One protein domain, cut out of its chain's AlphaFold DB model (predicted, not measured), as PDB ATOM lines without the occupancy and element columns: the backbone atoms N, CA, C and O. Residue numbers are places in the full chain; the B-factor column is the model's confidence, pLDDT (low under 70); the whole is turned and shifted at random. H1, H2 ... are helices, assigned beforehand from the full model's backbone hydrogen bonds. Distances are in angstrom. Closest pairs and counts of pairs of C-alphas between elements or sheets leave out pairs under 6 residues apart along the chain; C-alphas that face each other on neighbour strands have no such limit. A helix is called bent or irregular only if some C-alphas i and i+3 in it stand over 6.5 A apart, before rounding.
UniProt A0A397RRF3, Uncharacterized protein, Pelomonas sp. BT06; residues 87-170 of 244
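This is residues 87 to 170 of the 244 residues of an uncharacterized protein of Pelomonas sp. BT06 (UniProt A0A397RRF3). H4 runs through the middle of this domain, with H5 folded back side by side along it, the short helices H2 and H3 packed on the part of H4 near its first residues, and H1 set off across a gap on the side of H4 away from H5. A long link without a named element, residues 139 to 152, loops round at one end of the H4 and H5 pair, while the four residues after H5 lie at the pair's other end. The printed part has 84 residues, with five named helices in the order H1, H2, H3, H4, H5 and no named strand; the class is all helix. The whole is compact, with a radius of gyration of the C-alphas of 12.0 A, and its outline is rounded, with spans of 32, 28 and 20 A.

Find C-alpha 87 at (120.329, 148.512, 183.806), where the printed part begins; from there H1 runs through residues 87 to 99, 18.8 A from first to last C-alpha. Go on to Glu 105, where the four-residue H2 begins; it ends at Tyr 108 and is 5.4 A long. Next look at residues 112 to 120, which make H3, 12.1 A long. H4 follows as residues 124 to 138, the longest helix by residues, with 15; read it from C-alpha 124 at (133.549, 166.925, 176.392) over 20.1 A to C-alpha 138. H4 is neither bent nor irregular, but only just: C-alphas 135 and 138 are 6.3 A apart. After the link you reach H5, residues 153 to 166, also 20.1 A long, which ends with C-alpha 166 at (131.957, 175.585, 173.256).

Start from H4, the hub, which touches H2, H3 and H5 and has its centre 1.1 A from the mean of the C-alphas. H4 and H5 form a helical hairpin: they run opposite ways at a shallow tilt of 20 degrees. Look at Ala 131 and Ala 157 for their closest C-alphas, 4.0 A apart. H3 and H4 form a second helical hairpin, opposite ways at a steep tilt of 39 degrees. H4 touches H3 with residues 125 to 130 alone, and their closest C-alphas, those of Ala 119 and Leu 127, are 4.6 A apart. H4 touches H2 with residues 125 to 129 alone; the closest C-alphas are those of Tyr 107 and Ala 126, at 6.4 A. H3 and H5 are close but not clearly touching, with the closest C-alphas, those of Ala 119 and Ala 160, 7.7 A apart. H1 touches no helix: it is near H4, and it is close to H2 but not clearly touching, where the C-alphas of Asp 89 and Tyr 108, the closest, are 6.5 A apart. H1 is apart from H3 and from H5, and H2 is apart from H5. In the backbones of H3 and H5 each O i to N i+4 pair is within hydrogen-bond range, against 8 of 9 pairs in H1 and 10 of 11 in H4; H2 is too short for such a pair.

The two C-alphas farthest apart, those of Gln 143 in the long link and Gly 168 after H5, are 33.4 A from each other. The printed part has no cut from residue 87 to residue 170. The links from H1 to H2, H2 to H3 and H3 to H4 are tight, and the link from H4 to H5, with 14 residues, is long. Read the B-factor column for the model's confidence: the mean pLDDT of the printed part is 89.6, and it falls under 70 at residues 95 to 96 and 98 to 101.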
ATOM      1  N   ALA A  87     121.379 148.470 184.825       77.31
ATOM      2  CA  ALA A  87     120.329 148.512 183.806       77.31
ATOM      3  C   ALA A  87     119.800 149.942 183.568       77.31
ATOM      4  O   ALA A  87     119.383 150.259 182.455       77.31
ATOM      5  N   ALA A  88     119.845 150.800 184.594       75.88
ATOM      6  CA  ALA A  88     119.481 152.209 184.486       75.88
ATOM      7  C   ALA A  88     120.491 152.985 183.627       75.88
ATOM      8  O   ALA A  88     120.075 153.698 182.718       75.88
ATOM      9  N   ASP A  89     121.794 152.770 183.835       75.69
ATOM     10  CA  ASP A  89     122.854 153.432 183.059       75.69
ATOM     11  C   ASP A  89     122.832 153.011 181.587       75.69
ATOM     12  O   ASP A  89     123.008 153.837 180.694       75.69
ATOM     13  N   VAL A  90     122.571 151.726 181.312       78.25
ATOM     14  CA  VAL A  90     122.406 151.232 179.935       78.25
ATOM     15  C   VAL A  90     121.199 151.893 179.274       78.25
ATOM     16  O   VAL A  90     121.309 152.384 178.153       78.25
ATOM     17  N   ALA A  91     120.057 151.949 179.964       77.69
ATOM     18  CA  ALA A  91     118.849 152.570 179.429       77.69
ATOM     19  C   ALA A  91     119.027 154.079 179.187       77.69
ATOM     20  O   ALA A  91     118.556 154.586 178.166       77.69
ATOM     21  N   ALA A  92     119.720 154.778 180.090       72.19
ATOM     22  CA  ALA A  92     120.061 156.190 179.948       72.19
ATOM     23  C   ALA A  92     120.988 156.423 178.744       72.19
ATOM     24  O   ALA A  92     120.671 157.232 177.869       72.19
ATOM     25  N   ASN A  93     122.060 155.631 178.620       74.75
ATOM     26  CA  ASN A  93     122.975 155.699 177.481       74.75
ATOM     27  C   ASN A  93     122.253 155.406 176.156       74.75
ATOM     28  O   ASN A  93     122.380 156.163 175.197       74.75
ATOM     29  N   ASP A  94     121.414 154.372 176.099       77.81
ATOM     30  CA  ASP A  94     120.639 154.043 174.900       77.81
ATOM     31  C   ASP A  94     119.621 155.131 174.525       77.81
ATOM     32  O   ASP A  94     119.385 155.375 173.337       77.81
ATOM     33  N   ALA A  95     118.997 155.786 175.509       69.50
ATOM     34  CA  ALA A  95     118.094 156.909 175.267       69.50
ATOM     35  C   ALA A  95     118.850 158.103 174.668       69.50
ATOM     36  O   ALA A  95     118.419 158.662 173.660       69.50
ATOM     37  N   LEU A  96     120.011 158.426 175.232       69.06
ATOM     38  CA  LEU A  96     120.891 159.488 174.761       69.06
ATOM     39  C   LEU A  96     121.426 159.194 173.348       69.06
ATOM     40  O   LEU A  96     121.334 160.047 172.461       69.06
ATOM     41  N   ARG A  97     121.849 157.957 173.064       75.94
ATOM     42  CA  ARG A  97     122.321 157.552 171.727       75.94
ATOM     43  C   ARG A  97     121.264 157.703 170.641       75.94
ATOM     44  O   ARG A  97     121.612 158.057 169.518       75.94
ATOM     45  N   LYS A  98     119.984 157.477 170.956       69.94
ATOM     46  CA  LYS A  98     118.871 157.684 170.006       69.94
ATOM     47  C   LYS A  98     118.666 159.149 169.635       69.94
ATOM     48  O   LYS A  98     118.133 159.419 168.563       69.94
ATOM     49  N   LEU A  99     119.079 160.067 170.504       62.94
ATOM     50  CA  LEU A  99     119.024 161.505 170.255       62.94
ATOM     51  C   LEU A  99     120.289 162.017 169.550       62.94
ATOM     52  O   LEU A  99     120.277 163.110 169.004       62.94
ATOM     53  N   GLY A 100     121.341 161.193 169.468       65.12
ATOM     54  CA  GLY A 100     122.632 161.558 168.886       65.12
ATOM     55  C   GLY A 100     123.725 161.812 169.927       65.12
ATOM     56  O   GLY A 100     124.872 162.057 169.554       65.12
ATOM     57  N   TYR A 101     123.422 161.696 171.224       69.31
ATOM     58  CA  TYR A 101     124.415 161.766 172.294       69.31
ATOM     59  C   TYR A 101     125.178 160.438 172.385       69.31
ATOM     60  O   TYR A 101     124.668 159.433 172.881       69.31
ATOM     61  N   PHE A 102     126.434 160.423 171.941       75.56
ATOM     62  CA  PHE A 102     127.325 159.287 172.167       75.56
ATOM     63  C   PHE A 102     128.251 159.576 173.353       75.56
ATOM     64  O   PHE A 102     129.239 160.302 173.222       75.56
ATOM     65  N   ILE A 103     127.925 159.005 174.513       83.31
ATOM     66  CA  ILE A 103     128.770 159.030 175.712       83.31
ATOM     67  C   ILE A 103     129.364 157.634 175.886       83.31
ATOM     68  O   ILE A 103     128.638 156.639 175.968       83.31
ATOM     69  N   GLU A 104     130.693 157.552 175.934       84.75
ATOM     70  CA  GLU A 104     131.371 156.277 176.138       84.75
ATOM     71  C   GLU A 104     131.013 155.654 177.497       84.75
ATOM     72  O   GLU A 104     130.944 156.329 178.525       84.75
ATOM     73  N   GLU A 105     130.864 154.329 177.517       86.00
ATOM     74  CA  GLU A 105     130.524 153.548 178.715       86.00
ATOM     75  C   GLU A 105     131.470 153.810 179.900       86.00
ATOM     76  O   GLU A 105     131.046 153.746 181.055       86.00
ATOM     77  N   ARG A 106     132.740 154.159 179.638       90.81
ATOM     78  CA  ARG A 106     133.707 154.465 180.702       90.81
ATOM     79  C   ARG A 106     133.228 155.568 181.645       90.81
ATOM     80  O   ARG A 106     133.556 155.496 182.822       90.81
ATOM     81  N   TYR A 107     132.465 156.552 181.160       90.94
ATOM     82  CA  TYR A 107     132.007 157.677 181.983       90.94
ATOM     83  C   TYR A 107     130.877 157.278 182.931       90.94
ATOM     84  O   TYR A 107     130.895 157.708 184.080       90.94
ATOM     85  N   TYR A 108     129.982 156.383 182.510       86.94
ATOM     86  CA  TYR A 108     128.920 155.840 183.369       86.94
ATOM     87  C   TYR A 108     129.465 154.960 184.498       86.94
ATOM     88  O   TYR A 108     128.861 154.834 185.556       86.94
ATOM     89  N   LYS A 109     130.653 154.380 184.303       88.19
ATOM     90  CA  LYS A 109     131.371 153.627 185.341       88.19
ATOM     91  C   LYS A 109     132.092 154.529 186.346       88.19
ATOM     92  O   LYS A 109     132.603 154.030 187.348       88.19
ATOM     93  N   MET A 110     132.185 155.839 186.094       90.81
ATOM     94  CA  MET A 110     132.846 156.767 187.007       90.81
ATOM     95  C   MET A 110     131.914 157.179 188.148       90.81
ATOM     96  O   MET A 110     130.777 157.601 187.945       90.81
ATOM     97  N   GLY A 111     132.443 157.149 189.374       90.94
ATOM     98  CA  GLY A 111     131.835 157.869 190.492       90.94
ATOM     99  C   GLY A 111     131.840 159.383 190.248       90.94
ATOM    100  O   GLY A 111     132.655 159.892 189.470       90.94
ATOM    101  N   LEU A 112     130.957 160.105 190.944       92.50
ATOM    102  CA  LEU A 112     130.743 161.540 190.739       92.50
ATOM    103  C   LEU A 112     132.041 162.365 190.834       92.50
ATOM    104  O   LEU A 112     132.279 163.234 189.999       92.50
ATOM    105  N   ASP A 113     132.924 162.052 191.784       93.88
ATOM    106  CA  ASP A 113     134.202 162.759 191.951       93.88
ATOM    107  C   ASP A 113     135.167 162.552 190.781       93.88
ATOM    108  O   ASP A 113     135.824 163.495 190.333       93.88
ATOM    109  N   SER A 114     135.260 161.327 190.261       95.50
ATOM    110  CA  SER A 114     136.087 161.026 189.088       95.50
ATOM    111  C   SER A 114     135.530 161.707 187.843       95.50
ATOM    112  O   SER A 114     136.292 162.276 187.061       95.50
ATOM    113  N   LEU A 115     134.204 161.725 187.702       95.38
ATOM    114  CA  LEU A 115     133.530 162.404 186.603       95.38
ATOM    115  C   LEU A 115     133.749 163.924 186.653       95.38
ATOM    116  O   LEU A 115     134.075 164.530 185.636       95.38
ATOM    117  N   ARG A 116     133.667 164.537 187.842       97.00
ATOM    118  CA  ARG A 116     133.994 165.958 188.058       97.00
ATOM    119  C   ARG A 116     135.443 166.279 187.704       97.00
ATOM    120  O   ARG A 116     135.695 167.294 187.062       97.00
ATOM    121  N   LYS A 117     136.395 165.417 188.081       97.44
ATOM    122  CA  LYS A 117     137.814 165.588 187.722       97.44
ATOM    123  C   LYS A 117     138.026 165.535 186.209       97.44
ATOM    124  O   LYS A 117     138.725 166.391 185.680       97.44
ATOM    125  N   ALA A 118     137.398 164.586 185.515       96.81
ATOM    126  CA  ALA A 118     137.462 164.506 184.056       96.81
ATOM    127  C   ALA A 118     136.792 165.722 183.382       96.81
ATOM    128  O   ALA A 118     137.344 166.321 182.463       96.81
ATOM    129  N   ALA A 119     135.638 166.166 183.882       97.50
ATOM    130  CA  ALA A 119     134.981 167.376 183.389       97.50
ATOM    131  C   ALA A 119     135.848 168.636 183.593       97.50
ATOM    132  O   ALA A 119     135.920 169.498 182.716       97.50
ATOM    133  N   ALA A 120     136.573 168.723 184.715       97.19
ATOM    134  CA  ALA A 120     137.501 169.819 184.993       97.19
ATOM    135  C   ALA A 120     138.665 169.889 183.989       97.19
ATOM    136  O   ALA A 120     139.164 170.980 183.721       97.19
ATOM    137  N   THR A 121     139.052 168.767 183.370       96.88
ATOM    138  CA  THR A 121     140.041 168.744 182.277       96.88
ATOM    139  C   THR A 121     139.444 169.082 180.907       96.88
ATOM    140  O   THR A 121     140.086 168.830 179.893       96.88
ATOM    141  N   GLN A 122     138.232 169.653 180.861       96.00
ATOM    142  CA  GLN A 122     137.514 169.998 179.628       96.00
ATOM    143  C   GLN A 122     137.252 168.780 178.722       96.00
ATOM    144  O   GLN A 122     137.157 168.902 177.503       96.00
ATOM    145  N   ASP A 123     137.112 167.591 179.313       96.44
ATOM    146  CA  ASP A 123     136.664 166.411 178.581       96.44
ATOM    147  C   ASP A 123     135.179 166.574 178.223       96.44
ATOM    148  O   ASP A 123     134.310 166.654 179.093       96.44
ATOM    149  N   VAL A 124     134.890 166.640 176.922       94.62
ATOM    150  CA  VAL A 124     133.549 166.925 176.392       94.62
ATOM    151  C   VAL A 124     132.531 165.860 176.794       94.62
ATOM    152  O   VAL A 124     131.388 166.194 177.121       94.62
ATOM    153  N   GLN A 125     132.920 164.584 176.798       94.00
ATOM    154  CA  GLN A 125     132.019 163.499 177.177       94.00
ATOM    155  C   GLN A 125     131.800 163.478 178.689       94.00
ATOM    156  O   GLN A 125     130.662 163.308 179.123       94.00
ATOM    157  N   ALA A 126     132.841 163.753 179.482       96.50
ATOM    158  CA  ALA A 126     132.697 163.905 180.928       96.50
ATOM    159  C   ALA A 126     131.782 165.080 181.295       96.50
ATOM    160  O   ALA A 126     130.908 164.923 182.140       96.50
ATOM    161  N   LEU A 127     131.945 166.239 180.648       97.44
ATOM    162  CA  LEU A 127     131.089 167.415 180.851       97.44
ATOM    163  C   LEU A 127     129.624 167.107 180.526       97.44
ATOM    164  O   LEU A 127     128.728 167.468 181.287       97.44
ATOM    165  N   THR A 128     129.388 166.414 179.410       94.44
ATOM    166  CA  THR A 128     128.035 166.055 178.964       94.44
ATOM    167  C   THR A 128     127.383 165.065 179.931       94.44
ATOM    168  O   THR A 128     126.255 165.286 180.363       94.44
ATOM    169  N   HIS A 129     128.105 164.015 180.333       94.62
ATOM    170  CA  HIS A 129     127.590 163.030 181.285       94.62
ATOM    171  C   HIS A 129     127.408 163.617 182.692       94.62
ATOM    172  O   HIS A 129     126.434 163.320 183.376       94.62
ATOM    173  N   LEU A 130     128.303 164.508 183.130       96.81
ATOM    174  CA  LEU A 130     128.156 165.195 184.413       96.81
ATOM    175  C   LEU A 130     126.866 166.019 184.454       96.81
ATOM    176  O   LEU A 130     126.142 165.977 185.447       96.81
ATOM    177  N   ALA A 131     126.571 166.743 183.374       96.00
ATOM    178  CA  ALA A 131     125.345 167.516 183.267       96.00
ATOM    179  C   ALA A 131     124.091 166.639 183.289       96.00
ATOM    180  O   ALA A 131     123.142 166.968 183.997       96.00
ATOM    181  N   GLU A 132     124.098 165.520 182.562       92.44
ATOM    182  CA  GLU A 132     123.012 164.539 182.594       92.44
ATOM    183  C   GLU A 132     122.740 164.073 184.030       92.44
ATOM    184  O   GLU A 132     121.614 164.203 184.511       92.44
ATOM    185  N   ARG A 133     123.767 163.592 184.743       93.81
ATOM    186  CA  ARG A 133     123.603 163.119 186.123       93.81
ATOM    187  C   ARG A 133     123.068 164.222 187.029       93.81
ATOM    188  O   ARG A 133     122.144 164.005 187.808       93.81
ATOM    189  N   TYR A 134     123.594 165.438 186.906       96.25
ATOM    190  CA  TYR A 134     123.074 166.579 187.656       96.25
ATOM    191  C   TYR A 134     121.592 166.859 187.368       96.25
ATOM    192  O   TYR A 134     120.846 167.116 188.312       96.25
ATOM    193  N   MET A 135     121.148 166.783 186.111       94.00
ATOM    194  CA  MET A 135     119.759 167.047 185.725       94.00
ATOM    195  C   MET A 135     118.795 165.932 186.129       94.00
ATOM    196  O   MET A 135     117.708 166.225 186.619       94.00
ATOM    197  N   PHE A 136     119.167 164.672 185.913       89.38
ATOM    198  CA  PHE A 136     118.217 163.558 185.971       89.38
ATOM    199  C   PHE A 136     118.418 162.634 187.171       89.38
ATOM    200  O   PHE A 136     117.445 162.062 187.653       89.38
ATOM    201  N   GLU A 137     119.643 162.506 187.682       91.25
ATOM    202  CA  GLU A 137     119.942 161.639 188.829       91.25
ATOM    203  C   GLU A 137     119.905 162.403 190.155       91.25
ATOM    204  O   GLU A 137     119.433 161.860 191.148       91.25
ATOM    205  N   PHE A 138     120.377 163.656 190.188       93.62
ATOM    206  CA  PHE A 138     120.525 164.411 191.440       93.62
ATOM    207  C   PHE A 138     119.469 165.495 191.651       93.62
ATOM    208  O   PHE A 138     118.941 165.629 192.757       93.62
ATOM    209  N   HIS A 139     119.132 166.282 190.627       92.19
ATOM    210  CA  HIS A 139     118.141 167.343 190.789       92.19
ATOM    211  C   HIS A 139     116.767 166.763 191.162       92.19
ATOM    212  O   HIS A 139     116.219 165.938 190.440       92.19
ATOM    213  N   GLY A 140     116.221 167.189 192.306       89.62
ATOM    214  CA  GLY A 140     114.948 166.683 192.835       89.62
ATOM    215  C   GLY A 140     115.033 165.317 193.530       89.62
ATOM    216  O   GLY A 140     114.017 164.831 194.022       89.62
ATOM    217  N   HIS A 141     116.226 164.720 193.634       91.12
ATOM    218  CA  HIS A 141     116.431 163.362 194.142       91.12
ATOM    219  C   HIS A 141     117.386 163.343 195.352       91.12
ATOM    220  O   HIS A 141     118.509 162.847 195.264       91.12
ATOM    221  N   PRO A 142     116.951 163.826 196.531       91.81
ATOM    222  CA  PRO A 142     117.806 163.926 197.720       91.81
ATOM    223  C   PRO A 142     118.283 162.575 198.280       91.81
ATOM    224  O   PRO A 142     119.146 162.549 199.151       91.81
ATOM    225  N   GLN A 143     117.710 161.462 197.812       90.50
ATOM    226  CA  GLN A 143     118.085 160.099 198.208       90.50
ATOM    227  C   GLN A 143     119.134 159.468 197.278       90.50
ATOM    228  O   GLN A 143     119.587 158.355 197.543       90.50
ATOM    229  N   ALA A 144     119.503 160.135 196.178       88.38
ATOM    230  CA  ALA A 144     120.490 159.610 195.244       88.38
ATOM    231  C   ALA A 144     121.876 159.492 195.921       88.38
ATOM    232  O   ALA A 144     122.307 160.428 196.607       88.38
ATOM    233  N   PRO A 145     122.604 158.373 195.748       86.06
ATOM    234  CA  PRO A 145     123.946 158.221 196.303       86.06
ATOM    235  C   PRO A 145     124.901 159.308 195.795       86.06
ATOM    236  O   PRO A 145     125.127 159.435 194.597       86.06
ATOM    237  N   GLY A 146     125.493 160.081 196.710       87.19
ATOM    238  CA  GLY A 146     126.369 161.208 196.359       87.19
ATOM    239  C   GLY A 146     125.644 162.543 196.161       87.19
ATOM    240  O   GLY A 146     126.279 163.516 195.760       87.19
ATOM    241  N   HIS A 147     124.342 162.616 196.458       94.25
ATOM    242  CA  HIS A 147     123.621 163.883 196.506       94.25
ATOM    243  C   HIS A 147     124.168 164.800 197.618       94.25
ATOM    244  O   HIS A 147     124.322 164.399 198.772       94.25
ATOM    245  N   GLU A 148     124.381 166.069 197.284       94.75
ATOM    246  CA  GLU A 148     124.880 167.128 198.155       94.75
ATOM    247  C   GLU A 148     123.750 168.121 198.466       94.75
ATOM    248  O   GLU A 148     123.276 168.835 197.575       94.75
ATOM    249  N   PRO A 149     123.286 168.201 199.727       93.75
ATOM    250  CA  PRO A 149     122.268 169.168 200.122       93.75
ATOM    251  C   PRO A 149     122.697 170.611 199.833       93.75
ATOM    252  O   PRO A 149     123.788 171.034 200.207       93.75
ATOM    253  N   GLY A 150     121.815 171.379 199.192       93.25
ATOM    254  CA  GLY A 150     122.065 172.784 198.853       93.25
ATOM    255  C   GLY A 150     122.937 173.004 197.612       93.25
ATOM    256  O   GLY A 150     123.127 174.154 197.218       93.25
ATOM    257  N   PHE A 151     123.434 171.946 196.962       96.19
ATOM    258  CA  PHE A 151     124.156 172.080 195.701       96.19
ATOM    259  C   PHE A 151     123.198 172.434 194.551       96.19
ATOM    260  O   PHE A 151     122.149 171.814 194.363       96.19
ATOM    261  N   ALA A 152     123.559 173.440 193.752       96.00
ATOM    262  CA  ALA A 152     122.729 173.952 192.662       96.00
ATOM    263  C   ALA A 152     122.860 173.094 191.387       96.00
ATOM    264  O   ALA A 152     123.422 173.529 190.383       96.00
ATOM    265  N   TYR A 153     122.335 171.867 191.425       95.81
ATOM    266  CA  TYR A 153     122.517 170.859 190.371       95.81
ATOM    267  C   TYR A 153     122.147 171.328 188.957       95.81
ATOM    268  O   TYR A 153     122.958 171.175 188.046       95.81
ATOM    269  N   LEU A 154     120.977 171.948 188.754       95.44
ATOM    270  CA  LEU A 154     120.585 172.429 187.419       95.44
ATOM    271  C   LEU A 154     121.507 173.530 186.895       95.44
ATOM    272  O   LEU A 154     121.855 173.535 185.715       95.44
ATOM    273  N   GLN A 155     121.935 174.447 187.762       97.06
ATOM    274  CA  GLN A 155     122.856 175.509 187.372       97.06
ATOM    275  C   GLN A 155     124.224 174.931 186.987       97.06
ATOM    276  O   GLN A 155     124.749 175.247 185.918       97.06
ATOM    277  N   ALA A 156     124.756 174.015 187.799       97.88
ATOM    278  CA  ALA A 156     126.010 173.324 187.506       97.88
ATOM    279  C   ALA A 156     125.925 172.489 186.213       97.88
ATOM    280  O   ALA A 156     126.880 172.447 185.435       97.88
ATOM    281  N   ALA A 157     124.775 171.863 185.939       97.62
ATOM    282  CA  ALA A 157     124.539 171.146 184.689       97.62
ATOM    283  C   ALA A 157     124.611 172.084 183.480       97.62
ATOM    284  O   ALA A 157     125.299 171.788 182.504       97.62
ATOM    285  N   ARG A 158     123.961 173.251 183.554       97.69
ATOM    286  CA  ARG A 158     123.992 174.254 182.481       97.69
ATOM    287  C   ARG A 158     125.408 174.750 182.204       97.69
ATOM    288  O   ARG A 158     125.780 174.910 181.044       97.69
ATOM    289  N   GLU A 159     126.214 174.966 183.235       97.56
ATOM    290  CA  GLU A 159     127.615 175.380 183.080       97.56
ATOM    291  C   GLU A 159     128.464 174.308 182.386       97.56
ATOM    292  O   GLU A 159     129.236 174.616 181.467       97.56
ATOM    293  N   ALA A 160     128.279 173.042 182.767       97.81
ATOM    294  CA  ALA A 160     128.935 171.916 182.115       97.81
ATOM    295  C   ALA A 160     128.507 171.787 180.640       97.81
ATOM    296  O   ALA A 160     129.366 171.666 179.766       97.81
ATOM    297  N   LEU A 161     127.211 171.920 180.335       96.75
ATOM    298  CA  LEU A 161     126.685 171.871 178.964       96.75
ATOM    299  C   LEU A 161     127.171 173.031 178.098       96.75
ATOM    300  O   LEU A 161     127.536 172.824 176.944       96.75
ATOM    301  N   GLN A 162     127.221 174.252 178.632       96.69
ATOM    302  CA  GLN A 162     127.781 175.388 177.898       96.69
ATOM    303  C   GLN A 162     129.258 175.164 177.567       96.69
ATOM    304  O   GLN A 162     129.699 175.503 176.470       96.69
ATOM    305  N   SER A 163     130.016 174.583 178.498       96.62
ATOM    306  CA  SER A 163     131.418 174.233 178.265       96.62
ATOM    307  C   SER A 163     131.535 173.150 177.189       96.62
ATOM    308  O   SER A 163     132.265 173.337 176.217       96.62
ATOM    309  N   ALA A 164     130.738 172.080 177.278       95.44
ATOM    310  CA  ALA A 164     130.683 171.031 176.261       95.44
ATOM    311  C   ALA A 164     130.316 171.586 174.872       95.44
ATOM    312  O   ALA A 164     130.942 171.219 173.879       95.44
ATOM    313  N   TYR A 165     129.360 172.518 174.800       94.50
ATOM    314  CA  TYR A 165     128.966 173.184 173.559       94.50
ATOM    315  C   TYR A 165     130.118 173.968 172.927       94.50
ATOM    316  O   TYR A 165     130.395 173.827 171.735       94.50
ATOM    317  N   VAL A 166     130.810 174.789 173.722       95.25
ATOM    318  CA  VAL A 166     131.957 175.585 173.256       95.25
ATOM    319  C   VAL A 166     133.082 174.686 172.733       95.25
ATOM    320  O   VAL A 166     133.748 175.048 171.764       95.25
ATOM    321  N   LEU A 167     133.242 173.499 173.317       93.69
ATOM    322  CA  LEU A 167     134.229 172.491 172.922       93.69
ATOM    323  C   LEU A 167     133.778 171.585 171.760       93.69
ATOM    324  O   LEU A 167     134.517 170.685 171.370       93.69
ATOM    325  N   GLY A 168     132.597 171.822 171.183       90.44
ATOM    326  CA  GLY A 168     132.147 171.165 169.953       90.44
ATOM    327  C   GLY A 168     130.974 170.198 170.105       90.44
ATOM    328  O   GLY A 168     130.492 169.698 169.090       90.44
ATOM    329  N   ASN A 169     130.453 169.962 171.313       90.81
ATOM    330  CA  ASN A 169     129.209 169.209 171.478       90.81
ATOM    331  C   ASN A 169     127.987 170.107 171.224       90.81
ATOM    332  O   ASN A 169     127.363 170.621 172.151       90.81
ATOM    333  N   LEU A 170     127.629 170.289 169.953       89.62
ATOM    334  CA  LEU A 170     126.515 171.155 169.538       89.62
ATOM    335  C   LEU A 170     125.169 170.725 170.143       89.62
ATOM    336  O   LEU A 170     124.324 171.560 170.459       89.62
TER     337      LEU A 170